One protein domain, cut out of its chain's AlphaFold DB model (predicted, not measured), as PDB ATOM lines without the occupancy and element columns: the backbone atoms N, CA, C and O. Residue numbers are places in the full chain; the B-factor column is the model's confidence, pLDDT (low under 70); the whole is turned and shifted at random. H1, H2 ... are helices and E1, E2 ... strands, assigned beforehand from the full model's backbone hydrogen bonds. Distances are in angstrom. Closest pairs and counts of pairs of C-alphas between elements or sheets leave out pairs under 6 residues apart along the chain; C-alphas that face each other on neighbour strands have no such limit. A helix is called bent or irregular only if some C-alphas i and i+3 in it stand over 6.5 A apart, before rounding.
ATOM      1  N   ALA A  79     -15.099 -97.520  62.913       70.38
ATOM      2  CA  ALA A  79     -15.400 -98.186  64.179       70.38
ATOM      3  C   ALA A  79     -15.080 -99.691  64.133       70.38
ATOM      4  O   ALA A  79     -14.421-100.199  65.034       70.38
ATOM      5  N   GLN A  80     -15.445-100.379  63.046       75.38
ATOM      6  CA  GLN A  80     -15.124-101.798  62.846       75.38
ATOM      7  C   GLN A  80     -13.616-102.060  62.797       75.38
ATOM      8  O   GLN A  80     -13.141-103.080  63.290       75.38
ATOM      9  N   VAL A  81     -12.848-101.134  62.214       79.75
ATOM     10  CA  VAL A  81     -11.380-101.215  62.226       79.75
ATOM     11  C   VAL A  81     -10.851-101.037  63.650       79.75
ATOM     12  O   VAL A  81     -10.082-101.877  64.105       79.75
ATOM     13  N   CYS A  82     -11.315-100.017  64.380       81.62
ATOM     14  CA  CYS A  82     -10.903 -99.778  65.768       81.62
ATOM     15  C   CYS A  82     -11.213-100.976  66.681       81.62
ATOM     16  O   CYS A  82     -10.398-101.319  67.538       81.62
ATOM     17  N   ASN A  83     -12.355-101.638  66.471       85.75
ATOM     18  CA  ASN A  83     -12.765-102.799  67.254       85.75
ATOM     19  C   ASN A  83     -11.860-104.014  67.017       85.75
ATOM     20  O   ASN A  83     -11.447-104.677  67.969       85.75
ATOM     21  N   GLY A  84     -11.504-104.272  65.755       90.75
ATOM     22  CA  GLY A  84     -10.556-105.327  65.398       90.75
ATOM     23  C   GLY A  84      -9.177-105.111  66.020       90.75
ATOM     24  O   GLY A  84      -8.604-106.041  66.579       90.75
ATOM     25  N   GLU A  85      -8.671-103.876  66.007       93.25
ATOM     26  CA  GLU A  85      -7.362-103.590  66.600       93.25
ATOM     27  C   GLU A  85      -7.352-103.767  68.130       93.25
ATOM     28  O   GLU A  85      -6.367-104.267  68.675       93.25
ATOM     29  N   LEU A  86      -8.441-103.408  68.829       93.25
ATOM     30  CA  LEU A  86      -8.567-103.667  70.267       93.25
ATOM     31  C   LEU A  86      -8.627-105.173  70.561       93.25
ATOM     32  O   LEU A  86      -7.982-105.634  71.501       93.25
ATOM     33  N   LEU A  87      -9.366-105.952  69.762       95.19
ATOM     34  CA  LEU A  87      -9.407-107.411  69.902       95.19
ATOM     35  C   LEU A  87      -8.018-108.026  69.764       95.19
ATOM     36  O   LEU A  87      -7.621-108.826  70.608       95.19
ATOM     37  N   ASP A  88      -7.276-107.646  68.728       96.12
ATOM     38  CA  ASP A  88      -5.933-108.172  68.489       96.12
ATOM     39  C   ASP A  88      -4.973-107.766  69.613       96.12
ATOM     40  O   ASP A  88      -4.190-108.587  70.098       96.12
ATOM     41  N   PHE A  89      -5.086-106.526  70.100       97.06
ATOM     42  CA  PHE A  89      -4.325-106.045  71.248       97.06
ATOM     43  C   PHE A  89      -4.593-106.868  72.516       97.06
ATOM     44  O   PHE A  89      -3.639-107.268  73.189       97.06
ATOM     45  N   LEU A  90      -5.867-107.127  72.835       96.25
ATOM     46  CA  LEU A  90      -6.268-107.898  74.013       96.25
ATOM     47  C   LEU A  90      -5.891-109.374  73.871       96.25
ATOM     48  O   LEU A  90      -5.357-109.955  74.811       96.25
ATOM     49  N   ARG A  91      -6.082-109.971  72.691       97.56
ATOM     50  CA  ARG A  91      -5.703-111.367  72.425       97.56
ATOM     51  C   ARG A  91      -4.207-111.616  72.592       97.56
ATOM     52  O   ARG A  91      -3.816-112.701  73.003       97.56
ATOM     53  N   ALA A  92      -3.379-110.616  72.302       96.94
ATOM     54  CA  ALA A  92      -1.934-110.707  72.477       96.94
ATOM     55  C   ALA A  92      -1.471-110.607  73.946       96.94
ATOM     56  O   ALA A  92      -0.308-110.894  74.222       96.94
ATOM     57  N   ARG A  93      -2.330-110.156  74.871       97.69
ATOM     58  CA  ARG A  93      -1.943-109.786  76.247       97.69
ATOM     59  C   ARG A  93      -2.713-110.505  77.348       97.69
ATOM     60  O   ARG A  93      -2.215-110.593  78.466       97.69
ATOM     61  N   LEU A  94      -3.919-110.981  77.060       96.31
ATOM     62  CA  LEU A  94      -4.723-111.725  78.018       96.31
ATOM     63  C   LEU A  94      -4.203-113.156  78.174       96.31
ATOM     64  O   LEU A  94      -3.738-113.780  77.221       96.31
ATOM     65  N   ASP A  95      -4.311-113.678  79.392       95.88
ATOM     66  CA  ASP A  95      -4.085-115.091  79.675       95.88
ATOM     67  C   ASP A  95      -5.268-115.956  79.193       95.88
ATOM     68  O   ASP A  95      -6.250-115.464  78.634       95.88
ATOM     69  N   ALA A  96      -5.194-117.270  79.411       95.75
ATOM     70  CA  ALA A  96      -6.243-118.196  78.982       95.75
ATOM     71  C   ALA A  96      -7.628-117.866  79.575       95.75
ATOM     72  O   ALA A  96      -8.641-118.059  78.902       95.75
ATOM     73  N   ALA A  97      -7.686-117.350  80.809       93.06
ATOM     74  CA  ALA A  97      -8.942-116.984  81.459       93.06
ATOM     75  C   ALA A  97      -9.529-115.704  80.846       93.06
ATOM     76  O   ALA A  97     -10.709-115.670  80.495       93.06
ATOM     77  N   GLY A  98      -8.705-114.675  80.644       93.31
ATOM     78  CA  GLY A  98      -9.107-113.442  79.974       93.31
ATOM     79  C   GLY A  98      -9.523-113.671  78.521       93.31
ATOM     80  O   GLY A  98     -10.510-113.092  78.073       93.31
ATOM     81  N   LEU A  99      -8.833-114.560  77.799       96.81
ATOM     82  CA  LEU A  99      -9.205-114.972  76.443       96.81
ATOM     83  C   LEU A  99     -10.562-115.682  76.403       96.81
ATOM     84  O   LEU A  99     -11.340-115.433  75.485       96.81
ATOM     85  N   ALA A 100     -10.871-116.524  77.393       92.88
ATOM     86  CA  ALA A 100     -12.171-117.186  77.484       92.88
ATOM     87  C   ALA A 100     -13.311-116.177  77.698       92.88
ATOM     88  O   ALA A 100     -14.352-116.283  77.048       92.88
ATOM     89  N   VAL A 101     -13.099-115.164  78.546       92.69
ATOM     90  CA  VAL A 101     -14.056-114.058  78.712       92.69
ATOM     91  C   VAL A 101     -14.168-113.261  77.408       92.69
ATOM     92  O   VAL A 101     -15.271-113.059  76.910       92.69
ATOM     93  N   LEU A 102     -13.046-112.866  76.796       95.69
ATOM     94  CA  LEU A 102     -13.048-112.093  75.550       95.69
ATOM     95  C   LEU A 102     -13.799-112.811  74.421       95.69
ATOM     96  O   LEU A 102     -14.568-112.163  73.719       95.69
ATOM     97  N   ALA A 103     -13.618-114.129  74.284       95.44
ATOM     98  CA  ALA A 103     -14.282-114.954  73.276       95.44
ATOM     99  C   ALA A 103     -15.814-114.944  73.415       95.44
ATOM    100  O   ALA A 103     -16.525-114.928  72.410       95.44
ATOM    101  N   GLY A 104     -16.333-114.911  74.648       92.69
ATOM    102  CA  GLY A 104     -17.768-114.750  74.900       92.69
ATOM    103  C   GLY A 104     -18.288-113.366  74.501       92.69
ATOM    104  O   GLY A 104     -19.433-113.226  74.081       92.69
ATOM    105  N   HIS A 105     -17.434-112.347  74.571       93.81
ATOM    106  CA  HIS A 105     -17.805-110.955  74.337       93.81
ATOM    107  C   HIS A 105     -17.322-110.386  72.994       93.81
ATOM    108  O   HIS A 105     -17.237-109.164  72.836       93.81
ATOM    109  N   GLU A 106     -17.010-111.231  72.008       91.88
ATOM    110  CA  GLU A 106     -16.601-110.755  70.685       91.88
ATOM    111  C   GLU A 106     -17.730-109.964  69.992       91.88
ATOM    112  O   GLU A 106     -18.906-110.336  70.081       91.88
ATOM    113  N   PRO A 107     -17.401-108.853  69.307       91.62
ATOM    114  CA  PRO A 107     -18.387-108.050  68.607       91.62
ATOM    115  C   PRO A 107     -18.983-108.848  67.447       91.62
ATOM    116  O   PRO A 107     -18.261-109.376  66.600       91.62
ATOM    117  N   ARG A 108     -20.312-108.873  67.366       89.06
ATOM    118  CA  ARG A 108     -21.053-109.312  66.183       89.06
ATOM    119  C   ARG A 108     -21.646-108.093  65.484       89.06
ATOM    120  O   ARG A 108     -22.080-107.145  66.137       89.06
ATOM    121  N   CYS A 109     -21.649-108.109  64.153       86.75
ATOM    122  CA  CYS A 109     -22.301-107.068  63.365       86.75
ATOM    123  C   CYS A 109     -23.808-107.333  63.322       86.75
ATOM    124  O   CYS A 109     -24.239-108.346  62.771       86.75
ATOM    125  N   PHE A 110     -24.605-106.402  63.834       80.38
ATOM    126  CA  PHE A 110     -26.062-106.449  63.773       80.38
ATOM    127  C   PHE A 110     -26.590-105.417  62.770       80.38
ATOM    128  O   PHE A 110     -26.091-104.285  62.737       80.38
ATOM    129  N   PRO A 111     -27.596-105.763  61.949       76.44
ATOM    130  CA  PRO A 111     -28.304-104.783  61.143       76.44
ATOM    131  C   PRO A 111     -29.190-103.926  62.052       76.44
ATOM    132  O   PRO A 111     -30.178-104.401  62.606       76.44
ATOM    133  N   LEU A 112     -28.848-102.648  62.195       71.81
ATOM    134  CA  LEU A 112     -29.748-101.660  62.769       71.81
ATOM    135  C   LEU A 112     -30.825-101.351  61.723       71.81
ATOM    136  O   LEU A 112     -30.494-101.147  60.553       71.81
ATOM    137  N   GLY A 113     -32.096-101.372  62.136       63.81
ATOM    138  CA  GLY A 113     -33.273-101.365  61.259       63.81
ATOM    139  C   GLY A 113     -33.284-100.338  60.115       63.81
ATOM    140  O   GLY A 113     -32.508 -99.390  60.057       63.81
ATOM    141  N   HIS A 114     -34.220-100.545  59.190       58.72
ATOM    142  CA  HIS A 114     -34.312 -99.853  57.905       58.72
ATOM    143  C   HIS A 114     -34.316 -98.320  58.054       58.72
ATOM    144  O   HIS A 114     -35.277 -97.739  58.561       58.72
ATOM    145  N   VAL A 115     -33.270 -97.645  57.571       54.09
ATOM    146  CA  VAL A 115     -33.300 -96.186  57.417       54.09
ATOM    147  C   VAL A 115     -34.130 -95.888  56.163       54.09
ATOM    148  O   VAL A 115     -33.814 -96.433  55.096       54.09
ATOM    149  N   PRO A 116     -35.213 -95.093  56.244       49.19
ATOM    150  CA  PRO A 116     -35.941 -94.688  55.051       49.19
ATOM    151  C   PRO A 116     -34.997 -93.859  54.171       49.19
ATOM    152  O   PRO A 116     -34.306 -92.974  54.679       49.19
ATOM    153  N   PRO A 117     -34.898 -94.155  52.871       56.97
ATOM    154  CA  PRO A 117     -33.892 -93.512  52.048       56.97
ATOM    155  C   PRO A 117     -34.220 -92.060  51.727       56.97
ATOM    156  O   PRO A 117     -35.372 -91.695  51.517       56.97
ATOM    157  N   GLU A 118     -33.170 -91.257  51.559       50.06
ATOM    158  CA  GLU A 118     -33.254 -89.886  51.035       50.06
ATOM    159  C   GLU A 118     -33.697 -89.842  49.559       50.06
ATOM    160  O   GLU A 118     -34.068 -88.788  49.043       50.06
ATOM    161  N   ARG A 119     -33.657 -90.985  48.855       58.66
ATOM    162  CA  ARG A 119     -34.106 -91.141  47.465       58.66
ATOM    163  C   ARG A 119     -34.973 -92.393  47.307       58.66
ATOM    164  O   ARG A 119     -34.595 -93.446  47.817       58.66
ATOM    165  N   PRO A 120     -36.083 -92.341  46.551       55.66
ATOM    166  CA  PRO A 120     -36.881 -93.530  46.260       55.66
ATOM    167  C   PRO A 120     -36.020 -94.636  45.620       55.66
ATOM    168  O   PRO A 120     -35.437 -94.427  44.558       55.66
ATOM    169  N   GLY A 121     -35.933 -95.804  46.270       70.12
ATOM    170  CA  GLY A 121     -35.262 -97.002  45.740       70.12
ATOM    171  C   GLY A 121     -33.861 -97.321  46.282       70.12
ATOM    172  O   GLY A 121     -33.261 -98.298  45.833       70.12
ATOM    173  N   GLU A 122     -33.323 -96.554  47.235       66.88
ATOM    174  CA  GLU A 122     -32.092 -96.924  47.953       66.88
ATOM    175  C   GLU A 122     -32.462 -97.610  49.279       66.88
ATOM    176  O   GLU A 122     -33.308 -97.122  50.008       66.88
ATOM    177  N   THR A 123     -31.876 -98.752  49.627       57.69
ATOM    178  CA  THR A 123     -32.013 -99.316  50.981       57.69
ATOM    179  C   THR A 123     -30.649 -99.233  51.636       57.69
ATOM    180  O   THR A 123     -29.703 -99.859  51.157       57.69
ATOM    181  N   ARG A 124     -30.528 -98.451  52.713       66.38
ATOM    182  CA  ARG A 124     -29.324 -98.431  53.549       66.38
ATOM    183  C   ARG A 124     -29.607 -99.195  54.835       66.38
ATOM    184  O   ARG A 124     -30.478 -98.810  55.610       66.38
ATOM    185  N   VAL A 125     -28.866-100.280  55.032       68.56
ATOM    186  CA  VAL A 125     -28.803-101.002  56.305       68.56
ATOM    187  C   VAL A 125     -27.554-100.511  57.024       68.56
ATOM    188  O   VAL A 125     -26.449-100.640  56.495       68.56
ATOM    189  N   THR A 126     -27.723 -99.922  58.202       75.56
ATOM    190  CA  THR A 126     -26.589 -99.538  59.045       75.56
ATOM    191  C   THR A 126     -26.179-100.756  59.857       75.56
ATOM    192  O   THR A 126     -26.997-101.324  60.571       75.56
ATOM    193  N   LEU A 127     -24.921-101.180  59.746       79.44
ATOM    194  CA  LEU A 127     -24.377-102.256  60.575       79.44
ATOM    195  C   LEU A 127     -23.729-101.652  61.822       79.44
ATOM    196  O   LEU A 127     -22.965-100.691  61.713       79.44
ATOM    197  N   VAL A 128     -24.017-102.220  62.990       81.25
ATOM    198  CA  VAL A 128     -23.405-101.832  64.268       81.25
ATOM    199  C   VAL A 128     -22.761-103.055  64.909       81.25
ATOM    200  O   VAL A 128     -23.348-104.131  64.917       81.25
ATOM    201  N   ASP A 129     -21.557-102.885  65.451       84.38
ATOM    202  CA  ASP A 129     -20.888-103.921  66.235       84.38
ATOM    203  C   ASP A 129     -21.382-103.874  67.685       84.38
ATOM    204  O   ASP A 129     -21.242-102.851  68.367       84.38
ATOM    205  N   ALA A 130     -21.935-104.982  68.170       85.44
ATOM    206  CA  ALA A 130     -22.385-105.117  69.551       85.44
ATOM    207  C   ALA A 130     -21.981-106.481  70.129       85.44
ATOM    208  O   ALA A 130     -21.694-107.425  69.394       85.44
ATOM    209  N   CYS A 131     -21.923-106.583  71.455       89.31
ATOM    210  CA  CYS A 131     -21.689-107.860  72.128       89.31
ATOM    211  C   CYS A 131     -23.018-108.605  72.274       89.31
ATOM    212  O   CYS A 131     -23.928-108.079  72.905       89.31
ATOM    213  N   GLU A 132     -23.130-109.818  71.738       83.44
ATOM    214  CA  GLU A 132     -24.370-110.608  71.805       83.44
ATOM    215  C   GLU A 132     -24.748-111.021  73.235       83.44
ATOM    216  O   GLU A 132     -25.928-111.097  73.547       83.44
ATOM    217  N   LEU A 133     -23.764-111.247  74.115       81.69
ATOM    218  CA  LEU A 133     -24.027-111.603  75.514       81.69
ATOM    219  C   LEU A 133     -24.502-110.415  76.361       81.69
ATOM    220  O   LEU A 133     -25.241-110.620  77.318       81.69
ATOM    221  N   CYS A 134     -24.062-109.194  76.039       79.88
ATOM    222  CA  CYS A 134     -24.353-108.000  76.848       79.88
ATOM    223  C   CYS A 134     -25.448-107.118  76.268       79.88
ATOM    224  O   CYS A 134     -25.989-106.274  76.978       79.88
ATOM    225  N   SER A 135     -25.731-107.256  74.976       75.00
ATOM    226  CA  SER A 135     -26.829-106.536  74.350       75.00
ATOM    227  C   SER A 135     -28.092-107.332  74.627       75.00
ATOM    228  O   SER A 135     -28.220-108.460  74.152       75.00
ATOM    229  N   GLU A 136     -29.020-106.763  75.396       56.28
ATOM    230  CA  GLU A 136     -30.379-107.296  75.467       56.28
ATOM    231  C   GLU A 136     -30.912-107.434  74.034       56.28
ATOM    232  O   GLU A 136     -30.745-106.518  73.228       56.28
ATOM    233  N   ASP A 137     -31.471-108.605  73.703       52.41
ATOM    234  CA  ASP A 137     -31.932-108.993  72.364       52.41
ATOM    235  C   ASP A 137     -32.543-107.801  71.590       52.41
ATOM    236  O   ASP A 137     -33.688-107.411  71.860       52.41
ATOM    237  N   PRO A 138     -31.820-107.212  70.613       45.81
ATOM    238  CA  PRO A 138     -32.263-105.991  69.946       45.81
ATOM    239  C   PRO A 138     -33.551-106.196  69.135       45.81
ATOM    240  O   PRO A 138     -34.189-105.218  68.734       45.81
ATOM    241  N   PHE A 139     -33.973-107.445  68.902       46.50
ATOM    242  CA  PHE A 139     -35.178-107.766  68.146       46.50
ATOM    243  C   PHE A 139     -36.443-107.856  69.002       46.50
ATOM    244  O   PHE A 139     -37.528-107.613  68.466       46.50
ATOM    245  N   ARG A 140     -36.345-108.087  70.320       45.44
ATOM    246  CA  ARG A 140     -37.530-108.134  71.205       45.44
ATOM    247  C   ARG A 140     -38.281-106.805  71.304       45.44
ATOM    248  O   ARG A 140     -39.469-106.806  71.604       45.44
ATOM    249  N   HIS A 141     -37.629-105.688  70.986       43.81
ATOM    250  CA  HIS A 141     -38.240-104.354  70.992       43.81
ATOM    251  C   HIS A 141     -38.676-103.856  69.599       43.81
ATOM    252  O   HIS A 141     -39.151-102.729  69.462       43.81
ATOM    253  N   SER A 142     -38.536-104.679  68.552       41.78
ATOM    254  CA  SER A 142     -38.736-104.251  67.157       41.78
ATOM    255  C   SER A 142     -40.166-104.386  66.611       41.78
ATOM    256  O   SER A 142     -40.432-103.902  65.510       41.78
ATOM    257  N   GLU A 143     -41.127-104.915  67.379       42.12
ATOM    258  CA  GLU A 143     -42.530-105.025  66.924       42.12
ATOM    259  C   GLU A 143     -43.267-103.668  66.782       42.12
ATOM    260  O   GLU A 143     -44.428-103.629  66.384       42.12
ATOM    261  N   GLY A 144     -42.599-102.529  67.025       44.69
ATOM    262  CA  GLY A 144     -43.185-101.179  66.940       44.69
ATOM    263  C   GLY A 144     -42.727-100.272  65.784       44.69
ATOM    264  O   GLY A 144     -43.153 -99.120  65.722       44.69
ATOM    265  N   GLY A 145     -41.852-100.719  64.875       37.06
ATOM    266  CA  GLY A 145     -41.532 -99.974  63.641       37.06
ATOM    267  C   GLY A 145     -40.863 -98.590  63.789       37.06
ATOM    268  O   GLY A 145     -40.876 -97.813  62.833       37.06
ATOM    269  N   ARG A 146     -40.258 -98.246  64.937       44.31
ATOM    270  CA  ARG A 146     -39.462 -97.009  65.105       44.31
ATOM    271  C   ARG A 146     -38.075 -97.314  65.672       44.31
ATOM    272  O   ARG A 146     -37.922 -97.503  66.869       44.31
ATOM    273  N   THR A 147     -37.058 -97.320  64.811       45.91
ATOM    274  CA  THR A 147     -35.659 -97.636  65.164       45.91
ATOM    275  C   THR A 147     -34.722 -96.422  65.190       45.91
ATOM    276  O   THR A 147     -33.526 -96.587  65.405       45.91
ATOM    277  N   SER A 148     -35.211 -95.190  64.992       42.06
ATOM    278  CA  SER A 148     -34.311 -94.035  64.807       42.06
ATOM    279  C   SER A 148     -33.776 -93.387  66.092       42.06
ATOM    280  O   SER A 148     -32.918 -92.522  65.982       42.06
ATOM    281  N   TYR A 149     -34.247 -93.763  67.289       43.16
ATOM    282  CA  TYR A 149     -33.891 -93.070  68.547       43.16
ATOM    283  C   TYR A 149     -33.014 -93.880  69.517       43.16
ATOM    284  O   TYR A 149     -32.579 -93.351  70.532       43.16
ATOM    285  N   ALA A 150     -32.667 -95.129  69.188       46.19
ATOM    286  CA  ALA A 150     -31.817 -95.971  70.041       46.19
ATOM    287  C   ALA A 150     -30.340 -95.517  70.119       46.19
ATOM    288  O   ALA A 150     -29.567 -96.095  70.878       46.19
ATOM    289  N   TYR A 151     -29.941 -94.493  69.354       39.50
ATOM    290  CA  TYR A 151     -28.569 -93.972  69.340       39.50
ATOM    291  C   TYR A 151     -28.194 -93.156  70.591       39.50
ATOM    292  O   TYR A 151     -27.012 -93.116  70.918       39.50
ATOM    293  N   ASP A 152     -29.159 -92.557  71.303       40.12
ATOM    294  CA  ASP A 152     -28.888 -91.702  72.478       40.12
ATOM    295  C   ASP A 152     -29.170 -92.385  73.835       40.12
ATOM    296  O   ASP A 152     -28.723 -91.899  74.872       40.12
ATOM    297  N   GLU A 153     -29.877 -93.524  73.862       42.97
ATOM    298  CA  GLU A 153     -30.418 -94.098  75.112       42.97
ATOM    299  C   GLU A 153     -29.662 -95.313  75.684       42.97
ATOM    300  O   GLU A 153     -30.137 -95.945  76.621       42.97
ATOM    301  N   GLY A 154     -28.472 -95.657  75.182       48.25
ATOM    302  CA  GLY A 154     -27.604 -96.650  75.843       48.25
ATOM    303  C   GLY A 154     -28.127 -98.097  75.890       48.25
ATOM    304  O   GLY A 154     -27.492 -98.934  76.527       48.25
ATOM    305  N   LEU A 155     -29.232 -98.411  75.202       44.66
ATOM    306  CA  LEU A 155     -29.802 -99.768  75.106       44.66
ATOM    307  C   LEU A 155     -28.966-100.712  74.228       44.66
ATOM    308  O   LEU A 155     -29.034-101.927  74.373       44.66
ATOM    309  N   LEU A 156     -28.130-100.163  73.347       47.12
ATOM    310  CA  LEU A 156     -27.066-100.912  72.690       47.12
ATOM    311  C   LEU A 156     -25.757-100.563  73.382       47.12
ATOM    312  O   LEU A 156     -25.210 -99.476  73.183       47.12
ATOM    313  N   THR A 157     -25.212-101.488  74.174       51.31
ATOM    314  CA  THR A 157     -23.811-101.373  74.576       51.31
ATOM    315  C   THR A 157     -22.954-101.517  73.325       51.31
ATOM    316  O   THR A 157     -22.651-102.629  72.889       51.31
ATOM    317  N   HIS A 158     -22.579-100.389  72.722       71.31
ATOM    318  CA  HIS A 158     -21.589-100.370  71.655       71.31
ATOM    319  C   HIS A 158     -20.332-101.075  72.153       71.31
ATOM    320  O   HIS A 158     -19.816-100.761  73.235       71.31
ATOM    321  N   TRP A 159     -19.860-102.047  71.373       81.69
ATOM    322  CA  TRP A 159     -18.617-102.731  71.680       81.69
ATOM    323  C   TRP A 159     -17.466-101.702  71.729       81.69
ATOM    324  O   TRP A 159     -17.447-100.793  70.893       81.69
ATOM    325  N   PRO A 160     -16.528-101.783  72.692       87.75
ATOM    326  CA  PRO A 160     -16.395-102.819  73.722       87.75
ATOM    327  C   PRO A 160     -17.466-102.709  74.819       87.75
ATOM    328  O   PRO A 160     -17.720-101.617  75.331       87.75
ATOM    329  N   CYS A 161     -18.075-103.837  75.200       87.31
ATOM    330  CA  CYS A 161     -19.005-103.925  76.337       87.31
ATOM    331  C   CYS A 161     -18.248-103.840  77.688       87.31
ATOM    332  O   CYS A 161     -17.014-103.909  77.689       87.31
ATOM    333  N   PRO A 162     -18.928-103.644  78.837       81.50
ATOM    334  CA  PRO A 162     -18.290-103.484  80.154       81.50
ATOM    335  C   PRO A 162     -17.244-104.551  80.512       81.50
ATOM    336  O   PRO A 162     -16.210-104.230  81.092       81.50
ATOM    337  N   GLU A 163     -17.466-105.793  80.108       86.44
ATOM    338  CA  GLU A 163     -16.616-106.953  80.372       86.44
ATOM    339  C   GLU A 163     -15.325-106.875  79.556       86.44
ATOM    340  O   GLU A 163     -14.233-106.984  80.112       86.44
ATOM    341  N   VAL A 164     -15.417-106.560  78.256       92.69
ATOM    342  CA  VAL A 164     -14.227-106.283  77.432       92.69
ATOM    343  C   VAL A 164     -13.477-105.055  77.950       92.69
ATOM    344  O   VAL A 164     -12.247-105.042  77.973       92.69
ATOM    345  N   ARG A 165     -14.188-104.024  78.425       87.50
ATOM    346  CA  ARG A 165     -13.558-102.838  79.034       87.50
ATOM    347  C   ARG A 165     -12.800-103.192  80.310       87.50
ATOM    348  O   ARG A 165     -11.701-102.679  80.510       87.50
ATOM    349  N   ALA A 166     -13.355-104.065  81.148       82.62
ATOM    350  CA  ALA A 166     -12.700-104.545  82.358       82.62
ATOM    351  C   ALA A 166     -11.427-105.340  82.035       82.62
ATOM    352  O   ALA A 166     -10.412-105.133  82.694       82.62
ATOM    353  N   LEU A 167     -11.443-106.162  80.979       92.56
ATOM    354  CA  LEU A 167     -10.248-106.854  80.474       92.56
ATOM    355  C   LEU A 167      -9.191-105.887  79.925       92.56
ATOM    356  O   LEU A 167      -7.996-106.147  80.030       92.56
ATOM    357  N   ALA A 168      -9.620-104.771  79.340       92.75
ATOM    358  CA  ALA A 168      -8.735-103.777  78.745       92.75
ATOM    359  C   ALA A 168      -8.102-102.827  79.777       92.75
ATOM    360  O   ALA A 168      -7.006-102.315  79.550       92.75
ATOM    361  N   LEU A 169      -8.776-102.585  80.907       87.75
ATOM    362  CA  LEU A 169      -8.384-101.590  81.907       87.75
ATOM    363  C   LEU A 169      -6.972-101.794  82.502       87.75
ATOM    364  O   LEU A 169      -6.266-100.792  82.625       87.75
ATOM    365  N   PRO A 170      -6.510-103.022  82.823       94.19
ATOM    366  CA  PRO A 170      -5.152-103.251  83.326       94.19
ATOM    367  C   PRO A 170      -4.050-102.829  82.348       94.19
ATOM    368  O   PRO A 170      -2.937-102.535  82.769       94.19
ATOM    369  N   PHE A 171      -4.358-102.771  81.051       94.38
ATOM    370  CA  PHE A 171      -3.412-102.402  80.001       94.38
ATOM    371  C   PHE A 171      -3.495-100.926  79.610       94.38
ATOM    372  O   PHE A 171      -2.897-100.536  78.614       94.38
ATOM    373  N   ALA A 172      -4.232-100.091  80.352       87.50
ATOM    374  CA  ALA A 172      -4.442 -98.695  79.976       87.50
ATOM    375  C   ALA A 172      -3.128 -97.902  79.812       87.50
ATOM    376  O   ALA A 172      -3.095 -96.960  79.018       87.50
ATOM    377  N   ASP A 173      -2.070 -98.285  80.531       83.75
ATOM    378  CA  ASP A 173      -0.746 -97.650  80.479       83.75
ATOM    379  C   ASP A 173       0.252 -98.393  79.563       83.75
ATOM    380  O   ASP A 173       1.407 -97.984  79.445       83.75
ATOM    381  N   ASP A 174      -0.173 -99.469  78.888       94.31
ATOM    382  CA  ASP A 174       0.644-100.166  77.892       94.31
ATOM    383  C   ASP A 174       0.872 -99.250  76.669       94.31
ATOM    384  O   ASP A 174      -0.091 -98.679  76.150       94.31
ATOM    385  N   PRO A 175       2.109 -99.117  76.148       91.12
ATOM    386  CA  PRO A 175       2.405 -98.250  75.002       91.12
ATOM    387  C   PRO A 175       1.613 -98.587  73.730       91.12
ATOM    388  O   PRO A 175       1.412 -97.725  72.875       91.12
ATOM    389  N   GLY A 176       1.179 -99.841  73.582       92.31
ATOM    390  CA  GLY A 176       0.337-100.290  72.477       92.31
ATOM    391  C   GLY A 176      -1.150 -99.977  72.664       92.31
ATOM    392  O   GLY A 176      -1.907-100.131  71.706       92.31
ATOM    393  N   TYR A 177      -1.576 -99.549  73.857       91.75
ATOM    394  CA  TYR A 177      -2.968 -99.230  74.158       91.75
ATOM    395  C   TYR A 177      -3.356 -97.882  73.548       91.75
ATOM    396  O   TYR A 177      -2.922 -96.814  73.987       91.75
ATOM    397  N   ARG A 178      -4.210 -97.901  72.522       89.19
ATOM    398  CA  ARG A 178      -4.603 -96.670  71.828       89.19
ATOM    399  C   ARG A 178      -5.616 -95.868  72.638       89.19
ATOM    400  O   ARG A 178      -6.566 -96.401  73.205       89.19
ATOM    401  N   ALA A 179      -5.457 -94.545  72.631       76.62
ATOM    402  CA  ALA A 179      -6.314 -93.630  73.387       76.62
ATOM    403  C   ALA A 179      -7.810 -93.756  73.038       76.62
ATOM    404  O   ALA A 179      -8.645 -93.590  73.921       76.62
ATOM    405  N   HIS A 180      -8.146 -94.093  71.788       77.19
ATOM    406  CA  HIS A 180      -9.530 -94.257  71.332       77.19
ATOM    407  C   HIS A 180     -10.168 -95.606  71.718       77.19
ATOM    408  O   HIS A 180     -11.370 -95.762  71.543       77.19
ATOM    409  N   TRP A 181      -9.402 -96.576  72.241       85.00
ATOM    410  CA  TRP A 181      -9.959 -97.800  72.839       85.00
ATOM    411  C   TRP A 181     -10.411 -97.600  74.276       85.00
ATOM    412  O   TRP A 181     -11.155 -98.426  74.809       85.00
ATOM    413  N   ARG A 182      -9.959 -96.514  74.921       74.94
ATOM    414  CA  ARG A 182     -10.456 -96.162  76.245       74.94
ATOM    415  C   ARG A 182     -11.960 -95.978  76.081       74.94
ATOM    416  O   ARG A 182     -12.364 -95.190  75.224       74.94
TER     417      ARG A 182
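Overview. This is residues 79 to 182 of the 658 residues of an uncharacterized protein of Streptomyces sp. NA04227 (UniProt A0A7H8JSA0). Three helices, H1, H2 and H3, cluster at one end, and a hairpin of E1 and E2 reaches away as an arm, residues 117 to 122 sticking out. The 104 printed residues hold H1, H2, antiparallel E1 and E2, then H3: mixed, under half in named elements. The whole is loose, radius of gyration of the C-alphas 16.1 A, spanning 49 by 26 by 20 A.

Arrangement. Start at H1, residues 79 to 91, close but not clearly touching H2, residues 96 to 104: C-alphas 91 and 99, the closest, are 6.4 A apart. H2 touches H3, residues 162 to 171, closest at C-alphas 102 and 164, 6.2 A. In the hairpin E1, residues 107 to 115, and E2, residues 124 to 131, find N 110 and O 128 within hydrogen-bond range, 2.8 A. O i to N i+4 pairs are within range throughout H1 and H2, 4 of 6 in H3.

Along the chain. Find C-alpha 79 at (-15.400, -98.186, 64.179); H1 runs 18.3 A, E1 22.1 A, E2 22.2 A. H3 is only just irregular, with C-alphas 167 and 170 6.9 A apart, and its last residue, Phe 171, has C-alpha 171 at (-3.412, -102.402, 80.001).

Size, cuts and confidence. The printed part has no cut. E2 to H3 is a long link. Residues 136 to 157 are among those under pLDDT 70.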